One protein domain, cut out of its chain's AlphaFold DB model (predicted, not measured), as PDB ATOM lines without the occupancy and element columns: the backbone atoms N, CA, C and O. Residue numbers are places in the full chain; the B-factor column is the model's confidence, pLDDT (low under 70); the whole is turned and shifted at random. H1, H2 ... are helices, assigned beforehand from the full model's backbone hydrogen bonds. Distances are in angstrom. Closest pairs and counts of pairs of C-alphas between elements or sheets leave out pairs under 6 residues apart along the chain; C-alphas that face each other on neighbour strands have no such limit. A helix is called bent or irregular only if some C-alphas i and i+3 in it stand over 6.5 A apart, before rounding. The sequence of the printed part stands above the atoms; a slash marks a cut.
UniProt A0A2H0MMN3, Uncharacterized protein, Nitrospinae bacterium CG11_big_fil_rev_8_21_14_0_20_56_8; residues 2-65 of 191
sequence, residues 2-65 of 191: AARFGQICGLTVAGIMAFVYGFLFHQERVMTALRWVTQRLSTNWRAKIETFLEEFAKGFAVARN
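AT A GLANCE: This is residues 2 to 65 of the 191 residues of an uncharacterized protein of Nitrospinae bacterium CG11_big_fil_rev_8_21_14_0_20_56_8 (UniProt A0A2H0MMN3). Two helices make a V with unequal arms: the first, H1, is sharply bent, and its long arm H1a forms one limb, while its short arm H1b folds back with H2 as a helical hairpin that forms the other. Residues 2 to 18 of H1a stick out free from this hairpin, and the corner of the V lies where the end of H1a meets the last part of H2. The printed part has 64 residues with two named helices, H1 then H2, no named strand, and is all helix. It is loose, with a radius of gyration of the C-alphas of 14.4 A, and flat, spanning 42 by 33 by 16 A.

IN THESE COORDINATES: H1, residues 2 to 38, was assigned as one helix by its hydrogen bonds but is bent, with C-alphas 25 and 28 standing 8.9 A apart. Its arm H1a, residues 2 to 25, begins at C-alpha 2 at (30.006, -30.994, 90.409) and is 34.3 A long from first to last C-alpha. Its arm H1b, residues 28 to 38, begins at C-alpha 28 at (50.237, -3.130, 73.277) and is 15.0 A long. After a tight link of 4 residues, H2, residues 43 to 63, runs 30.4 A to C-alpha 63 at (47.049, -15.828, 65.491).

HOW THE PARTS SIT: H1a and H1b are close but not clearly touching, at a steep tilt of 63 degrees, opposite ways; their closest C-alphas, of Phe 23 and Val 30, are 6.2 A apart. H1b touches H2, which takes part with residues 46 to 53 alone; the closest C-alphas, of Thr 38 and Arg 46, are 5.5 A apart. This hairpin has a shallow tilt of 21 degrees, opposite ways. H1a, with residues 23 to 24 alone, touches residues 57 to 63 of H2, about perpendicular at 82 degrees; the closest C-alphas, of Leu 24 and Phe 60, are 6.4 A apart. In H1a and H1b every O i to N i+4 pair is within hydrogen-bond range; in H2, 15 of 17 are.

THE WHOLE: The two C-alphas farthest apart, of Ala 2 and Thr 43, are 42.5 A apart. The printed part has no cut. The mean pLDDT of the printed part is 81.5, and residues 2 to 3 and 62 are under 70.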
ATOM      1  N   ALA A   2      29.933 -31.192  91.868       59.47
ATOM      2  CA  ALA A   2      30.006 -30.994  90.409       59.47
ATOM      3  C   ALA A   2      29.653 -29.573  89.908       59.47
ATOM      4  O   ALA A   2      30.338 -29.048  89.039       59.47
ATOM      5  N   ALA A   3      28.647 -28.906  90.492       68.31
ATOM      6  CA  ALA A   3      28.261 -27.548  90.078       68.31
ATOM      7  C   ALA A   3      29.359 -26.491  90.326       68.31
ATOM      8  O   ALA A   3      29.560 -25.607  89.500       68.31
ATOM      9  N   ARG A   4      30.116 -26.613  91.429       75.94
ATOM     10  CA  ARG A   4      31.251 -25.718  91.728       75.94
ATOM     11  C   ARG A   4      32.435 -25.981  90.798       75.94
ATOM     12  O   ARG A   4      33.091 -25.041  90.376       75.94
ATOM     13  N   PHE A   5      32.667 -27.247  90.447       74.56
ATOM     14  CA  PHE A   5      33.685 -27.626  89.468       74.56
ATOM     15  C   PHE A   5      33.359 -27.065  88.076       74.56
ATOM     16  O   PHE A   5      34.200 -26.406  87.475       74.56
ATOM     17  N   GLY A   6      32.110 -27.209  87.617       79.06
ATOM     18  CA  GLY A   6      31.659 -26.634  86.347       79.06
ATOM     19  C   GLY A   6      31.782 -25.107  86.294       79.06
ATOM     20  O   GLY A   6      32.214 -24.565  85.282       79.06
ATOM     21  N   GLN A   7      31.481 -24.411  87.395       85.56
ATOM     22  CA  GLN A   7      31.674 -22.960  87.503       85.56
ATOM     23  C   GLN A   7      33.151 -22.557  87.439       85.56
ATOM     24  O   GLN A   7      33.479 -21.606  86.737       85.56
ATOM     25  N   ILE A   8      34.041 -23.282  88.125       86.75
ATOM     26  CA  ILE A   8      35.489 -23.028  88.073       86.75
ATOM     27  C   ILE A   8      36.007 -23.243  86.651       86.75
ATOM     28  O   ILE A   8      36.629 -22.343  86.102       86.75
ATOM     29  N   CYS A   9      35.685 -24.377  86.020       82.81
ATOM     30  CA  CYS A   9      36.062 -24.640  84.632       82.81
ATOM     31  C   CYS A   9      35.535 -23.551  83.688       82.81
ATOM     32  O   CYS A   9      36.285 -23.050  82.854       82.81
ATOM     33  N   GLY A  10      34.274 -23.141  83.852       88.25
ATOM     34  CA  GLY A  10      33.668 -22.069  83.061       88.25
ATOM     35  C   GLY A  10      34.380 -20.726  83.235       88.25
ATOM     36  O   GLY A  10      34.688 -20.071  82.243       88.25
ATOM     37  N   LEU A  11      34.703 -20.337  84.472       92.19
ATOM     38  CA  LEU A  11      35.434 -19.102  84.770       92.19
ATOM     39  C   LEU A  11      36.868 -19.141  84.238       92.19
ATOM     40  O   LEU A  11      37.334 -18.147  83.688       92.19
ATOM     41  N   THR A  12      37.557 -20.278  84.351       86.69
ATOM     42  CA  THR A  12      38.903 -20.455  83.794       86.69
ATOM     43  C   THR A  12      38.882 -20.334  82.274       86.69
ATOM     44  O   THR A  12      39.672 -19.576  81.719       86.69
ATOM     45  N   VAL A  13      37.952 -21.009  81.594       87.38
ATOM     46  CA  VAL A  13      37.808 -20.926  80.132       87.38
ATOM     47  C   VAL A  13      37.445 -19.504  79.700       87.38
ATOM     48  O   VAL A  13      38.069 -18.973  78.785       87.38
ATOM     49  N   ALA A  14      36.507 -18.844  80.385       89.56
ATOM     50  CA  ALA A  14      36.151 -17.452  80.112       89.56
ATOM     51  C   ALA A  14      37.335 -16.494  80.324       89.56
ATOM     52  O   ALA A  14      37.562 -15.613  79.498       89.56
ATOM     53  N   GLY A  15      38.122 -16.693  81.384       89.19
ATOM     54  CA  GLY A  15      39.335 -15.925  81.657       89.19
ATOM     55  C   GLY A  15      40.399 -16.110  80.575       89.19
ATOM     56  O   GLY A  15      40.955 -15.125  80.096       89.19
ATOM     57  N   ILE A  16      40.628 -17.349  80.129       85.06
ATOM     58  CA  ILE A  16      41.544 -17.656  79.023       85.06
ATOM     59  C   ILE A  16      41.053 -17.002  77.728       85.06
ATOM     60  O   ILE A  16      41.837 -16.345  77.053       85.06
ATOM     61  N   MET A  17      39.763 -17.111  77.397       81.94
ATOM     62  CA  MET A  17      39.198 -16.483  76.198       81.94
ATOM     63  C   MET A  17      39.306 -14.956  76.240       81.94
ATOM     64  O   MET A  17      39.705 -14.349  75.250       81.94
ATOM     65  N   ALA A  18      38.998 -14.328  77.379       84.00
ATOM     66  CA  ALA A  18      39.128 -12.884  77.555       84.00
ATOM     67  C   ALA A  18      40.590 -12.427  77.449       84.00
ATOM     68  O   ALA A  18      40.871 -11.407  76.821       84.00
ATOM     69  N   PHE A  19      41.523 -13.200  78.012       81.38
ATOM     70  CA  PHE A  19      42.955 -12.950  77.893       81.38
ATOM     71  C   PHE A  19      43.426 -13.062  76.437       81.38
ATOM     72  O   PHE A  19      44.030 -12.125  75.925       81.38
ATOM     73  N   VAL A  20      43.076 -14.149  75.744       81.38
ATOM     74  CA  VAL A  20      43.383 -14.372  74.320       81.38
ATOM     75  C   VAL A  20      42.803 -13.254  73.455       81.38
ATOM     76  O   VAL A  20      43.512 -12.693  72.624       81.38
ATOM     77  N   TYR A  21      41.543 -12.875  73.672       81.38
ATOM     78  CA  TYR A  21      40.890 -11.780  72.955       81.38
ATOM     79  C   TYR A  21      41.592 -10.439  73.212       81.38
ATOM     80  O   TYR A  21      41.959  -9.732  72.274       81.38
ATOM     81  N   GLY A  22      41.835 -10.099  74.480       79.44
ATOM     82  CA  GLY A  22      42.541  -8.875  74.857       79.44
ATOM     83  C   GLY A  22      43.936  -8.809  74.242       79.44
ATOM     84  O   GLY A  22      44.352  -7.757  73.763       79.44
ATOM     85  N   PHE A  23      44.637  -9.936  74.179       78.38
ATOM     86  CA  PHE A  23      45.960 -10.016  73.582       78.38
ATOM     87  C   PHE A  23      45.915  -9.916  72.045       78.38
ATOM     88  O   PHE A  23      46.715  -9.189  71.455       78.38
ATOM     89  N   LEU A  24      44.942 -10.554  71.384       76.81
ATOM     90  CA  LEU A  24      44.747 -10.468  69.930       76.81
ATOM     91  C   LEU A  24      44.481  -9.029  69.466       76.81
ATOM     92  O   LEU A  24      45.145  -8.557  68.537       76.81
ATOM     93  N   PHE A  25      43.558  -8.327  70.130       79.00
ATOM     94  CA  PHE A  25      43.062  -7.015  69.695       79.00
ATOM     95  C   PHE A  25      43.754  -5.820  70.367       79.00
ATOM     96  O   PHE A  25      43.762  -4.720  69.814       79.00
ATOM     97  N   HIS A  26      44.355  -6.005  71.543       81.56
ATOM     98  CA  HIS A  26      44.947  -4.929  72.347       81.56
ATOM     99  C   HIS A  26      46.331  -5.289  72.908       81.56
ATOM    100  O   HIS A  26      46.681  -4.857  74.008       81.56
ATOM    101  N   GLN A  27      47.135  -6.032  72.138       77.25
ATOM    102  CA  GLN A  27      48.484  -6.486  72.508       77.25
ATOM    103  C   GLN A  27      49.326  -5.412  73.208       77.25
ATOM    104  O   GLN A  27      49.855  -5.682  74.278       77.25
ATOM    105  N   GLU A  28      49.421  -4.193  72.665       78.31
ATOM    106  CA  GLU A  28      50.237  -3.130  73.277       78.31
ATOM    107  C   GLU A  28      49.739  -2.714  74.669       78.31
ATOM    108  O   GLU A  28      50.537  -2.508  75.586       78.31
ATOM    109  N   ARG A  29      48.415  -2.645  74.866       79.69
ATOM    110  CA  ARG A  29      47.815  -2.295  76.164       79.69
ATOM    111  C   ARG A  29      48.018  -3.407  77.183       79.69
ATOM    112  O   ARG A  29      48.363  -3.126  78.327       79.69
ATOM    113  N   VAL A  30      47.838  -4.658  76.759       81.19
ATOM    114  CA  VAL A  30      48.078  -5.833  77.605       81.19
ATOM    115  C   VAL A  30      49.554  -5.911  77.990       81.19
ATOM    116  O   VAL A  30      49.866  -6.071  79.165       81.19
ATOM    117  N   MET A  31      50.465  -5.693  77.040       81.38
ATOM    118  CA  MET A  31      51.905  -5.694  77.293       81.38
ATOM    119  C   MET A  31      52.321  -4.584  78.259       81.38
ATOM    120  O   MET A  31      53.121  -4.812  79.160       81.38
ATOM    121  N   THR A  32      51.740  -3.390  78.123       84.38
ATOM    122  CA  THR A  32      52.003  -2.262  79.028       84.38
ATOM    123  C   THR A  32      51.501  -2.549  80.443       84.38
ATOM    124  O   THR A  32      52.222  -2.311  81.411       84.38
ATOM    125  N   ALA A  33      50.294  -3.108  80.581       84.25
ATOM    126  CA  ALA A  33      49.749  -3.501  81.878       84.25
ATOM    127  C   ALA A  33      50.595  -4.599  82.540       84.25
ATOM    128  O   ALA A  33      50.906  -4.508  83.726       84.25
ATOM    129  N   LEU A  34      51.022  -5.604  81.771       82.19
ATOM    130  CA  LEU A  34      51.886  -6.671  82.266       82.19
ATOM    131  C   LEU A  34      53.258  -6.135  82.684       82.19
ATOM    132  O   LEU A  34      53.708  -6.462  83.776       82.19
ATOM    133  N   ARG A  35      53.870  -5.241  81.896       84.19
ATOM    134  CA  ARG A  35      55.125  -4.558  82.259       84.19
ATOM    135  C   ARG A  35      54.989  -3.731  83.538       84.19
ATOM    136  O   ARG A  35      55.891  -3.714  84.368       84.19
ATOM    137  N   TRP A  36      53.851  -3.071  83.744       86.69
ATOM    138  CA  TRP A  36      53.582  -2.346  84.988       86.69
ATOM    139  C   TRP A  36      53.480  -3.281  86.203       86.69
ATOM    140  O   TRP A  36      53.967  -2.957  87.286       86.69
ATOM    141  N   VAL A  37      52.898  -4.472  86.035       85.19
ATOM    142  CA  VAL A  37      52.855  -5.491  87.095       85.19
ATOM    143  C   VAL A  37      54.248  -6.075  87.357       85.19
ATOM    144  O   VAL A  37      54.640  -6.213  88.519       85.19
ATOM    145  N   THR A  38      55.029  -6.372  86.312       84.75
ATOM    146  CA  THR A  38      56.374  -6.959  86.449       84.75
ATOM    147  C   THR A  38      57.404  -5.988  87.016       84.75
ATOM    148  O   THR A  38      58.389  -6.436  87.597       84.75
ATOM    149  N   GLN A  39      57.165  -4.672  86.961       84.81
ATOM    150  CA  GLN A  39      57.992  -3.668  87.647       84.81
ATOM    151  C   GLN A  39      58.065  -3.863  89.170       84.81
ATOM    152  O   GLN A  39      58.988  -3.353  89.799       84.81
ATOM    153  N   ARG A  40      57.127  -4.605  89.775       86.38
ATOM    154  CA  ARG A  40      57.138  -4.934  91.213       86.38
ATOM    155  C   ARG A  40      57.998  -6.153  91.562       86.38
ATOM    156  O   ARG A  40      58.138  -6.474  92.740       86.38
ATOM    157  N   LEU A  41      58.528  -6.856  90.564       85.88
ATOM    158  CA  LEU A  41      59.359  -8.044  90.748       85.88
ATOM    159  C   LEU A  41      60.843  -7.668  90.791       85.88
ATOM    160  O   LEU A  41      61.249  -6.603  90.328       85.88
ATOM    161  N   SER A  42      61.673  -8.560  91.337       87.75
ATOM    162  CA  SER A  42      63.124  -8.362  91.313       87.75
ATOM    163  C   SER A  42      63.658  -8.387  89.879       87.75
ATOM    164  O   SER A  42      63.088  -9.034  88.998       87.75
ATOM    165  N   THR A  43      64.774  -7.701  89.643       82.31
ATOM    166  CA  THR A  43      65.376  -7.486  88.316       82.31
ATOM    167  C   THR A  43      65.550  -8.778  87.513       82.31
ATOM    168  O   THR A  43      65.233  -8.805  86.327       82.31
ATOM    169  N   ASN A  44      65.947  -9.874  88.169       82.25
ATOM    170  CA  ASN A  44      66.133 -11.179  87.524       82.25
ATOM    171  C   ASN A  44      64.813 -11.812  87.051       82.25
ATOM    172  O   ASN A  44      64.762 -12.416  85.982       82.25
ATOM    173  N   TRP A  45      63.743 -11.699  87.844       85.69
ATOM    174  CA  TRP A  45      62.424 -12.223  87.473       85.69
ATOM    175  C   TRP A  45      61.734 -11.332  86.449       85.69
ATOM    176  O   TRP A  45      61.075 -11.840  85.548       85.69
ATOM    177  N   ARG A  46      61.929 -10.016  86.555       84.38
ATOM    178  CA  ARG A  46      61.418  -9.051  85.587       84.38
ATOM    179  C   ARG A  46      61.950  -9.336  84.187       84.38
ATOM    180  O   ARG A  46      61.136  -9.472  83.285       84.38
ATOM    181  N   ALA A  47      63.268  -9.490  84.031       82.44
ATOM    182  CA  ALA A  47      63.876  -9.792  82.735       82.44
ATOM    183  C   ALA A  47      63.317 -11.095  82.142       82.44
ATOM    184  O   ALA A  47      62.792 -11.089  81.037       82.44
ATOM    185  N   LYS A  48      63.306 -12.189  82.922       83.81
ATOM    186  CA  LYS A  48      62.763 -13.483  82.469       83.81
ATOM    187  C   LYS A  48      61.305 -13.402  82.021       83.81
ATOM    188  O   LYS A  48      60.939 -13.997  81.011       83.81
ATOM    189  N   ILE A  49      60.463 -12.704  82.785       85.12
ATOM    190  CA  ILE A  49      59.041 -12.579  82.454       85.12
ATOM    191  C   ILE A  49      58.851 -11.649  81.257       85.12
ATOM    192  O   ILE A  49      58.017 -11.951  80.417       85.12
ATOM    193  N   GLU A  50      59.601 -10.553  81.144       84.38
ATOM    194  CA  GLU A  50      59.530  -9.668  79.975       84.38
ATOM    195  C   GLU A  50      59.933 -10.410  78.690       84.38
ATOM    196  O   GLU A  50      59.161 -10.369  77.733       84.38
ATOM    197  N   THR A  51      61.027 -11.185  78.692       84.00
ATOM    198  CA  THR A  51      61.418 -12.043  77.556       84.00
ATOM    199  C   THR A  51      60.317 -13.043  77.205       84.00
ATOM    200  O   THR A  51      59.872 -13.104  76.060       84.00
ATOM    201  N   PHE A  52      59.800 -13.774  78.200       85.12
ATOM    202  CA  PHE A  52      58.699 -14.718  77.995       85.12
ATOM    203  C   PHE A  52      57.455 -14.037  77.411       85.12
ATOM    204  O   PHE A  52      56.829 -14.563  76.495       85.12
ATOM    205  N   LEU A  53      57.083 -12.863  77.923       82.69
ATOM    206  CA  LEU A  53      55.922 -12.116  77.446       82.69
ATOM    207  C   LEU A  53      56.104 -11.631  76.011       82.69
ATOM    208  O   LEU A  53      55.132 -11.624  75.260       82.69
ATOM    209  N   GLU A  54      57.315 -11.245  75.617       82.50
ATOM    210  CA  GLU A  54      57.636 -10.851  74.246       82.50
ATOM    211  C   GLU A  54      57.589 -12.034  73.278       82.50
ATOM    212  O   GLU A  54      56.968 -11.924  72.218       82.50
ATOM    213  N   GLU A  55      58.168 -13.178  73.644       82.19
ATOM    214  CA  GLU A  55      58.058 -14.429  72.881       82.19
ATOM    215  C   GLU A  55      56.600 -14.873  72.743       82.19
ATOM    216  O   GLU A  55      56.118 -15.151  71.640       82.19
ATOM    217  N   PHE A  56      55.859 -14.843  73.850       81.50
ATOM    218  CA  PHE A  56      54.429 -15.111  73.871       81.50
ATOM    219  C   PHE A  56      53.679 -14.156  72.933       81.50
ATOM    220  O   PHE A  56      52.808 -14.580  72.171       81.50
ATOM    221  N   ALA A  57      54.059 -12.874  72.906       79.38
ATOM    222  CA  ALA A  57      53.439 -11.891  72.029       79.38
ATOM    223  C   ALA A  57      53.687 -12.142  70.546       79.38
ATOM    224  O   ALA A  57      52.776 -11.962  69.731       79.38
ATOM    225  N   LYS A  58      54.904 -12.565  70.195       78.62
ATOM    226  CA  LYS A  58      55.257 -12.974  68.832       78.62
ATOM    227  C   LYS A  58      54.375 -14.146  68.381       78.62
ATOM    228  O   LYS A  58      53.889 -14.126  67.254       78.62
ATOM    229  N   GLY A  59      54.064 -15.093  69.271       76.38
ATOM    230  CA  GLY A  59      53.123 -16.189  68.995       76.38
ATOM    231  C   GLY A  59      51.711 -15.717  68.614       76.38
ATOM    232  O   GLY A  59      51.091 -16.258  67.699       76.38
ATOM    233  N   PHE A  60      51.218 -14.640  69.232       75.50
ATOM    234  CA  PHE A  60      49.920 -14.043  68.888       75.50
ATOM    235  C   PHE A  60      49.907 -13.305  67.545       75.50
ATOM    236  O   PHE A  60      48.836 -13.142  66.957       75.50
ATOM    237  N   ALA A  61      51.064 -12.891  67.019       70.69
ATOM    238  CA  ALA A  61      51.139 -12.310  65.679       70.69
ATOM    239  C   ALA A  61      50.722 -13.329  64.602       70.69
ATOM    240  O   ALA A  61      50.035 -12.960  63.651       70.69
ATOM    241  N   VAL A  62      51.039 -14.618  64.792       69.31
ATOM    242  CA  VAL A  62      50.558 -15.713  63.928       69.31
ATOM    243  C   VAL A  62      49.041 -15.867  64.039       69.31
ATOM    244  O   VAL A  62      48.361 -16.030  63.028       69.31
ATOM    245  N   ALA A  63      48.487 -15.727  65.247       71.31
ATOM    246  CA  ALA A  63      47.049 -15.828  65.491       71.31
ATOM    247  C   ALA A  63      46.223 -14.686  64.857       71.31
ATOM    248  O   ALA A  63      45.011 -14.823  64.701       71.31
ATOM    249  N   ARG A  64      46.861 -13.583  64.435       74.06
ATOM    250  CA  ARG A  64      46.217 -12.520  63.639       74.06
ATOM    251  C   ARG A  64      46.066 -12.864  62.158       74.06
ATOM    252  O   ARG A  64      45.311 -12.187  61.465       74.06
ATOM    253  N   ASN A  65      46.759 -13.890  61.666       82.75
ATOM    254  CA  ASN A  65      46.591 -14.391  60.310       82.75
ATOM    255  C   ASN A  65      45.669 -15.626  60.338       82.75
ATOM    256  O   ASN A  65      46.128 -16.718  60.678       82.75
TER     257      ASN A  65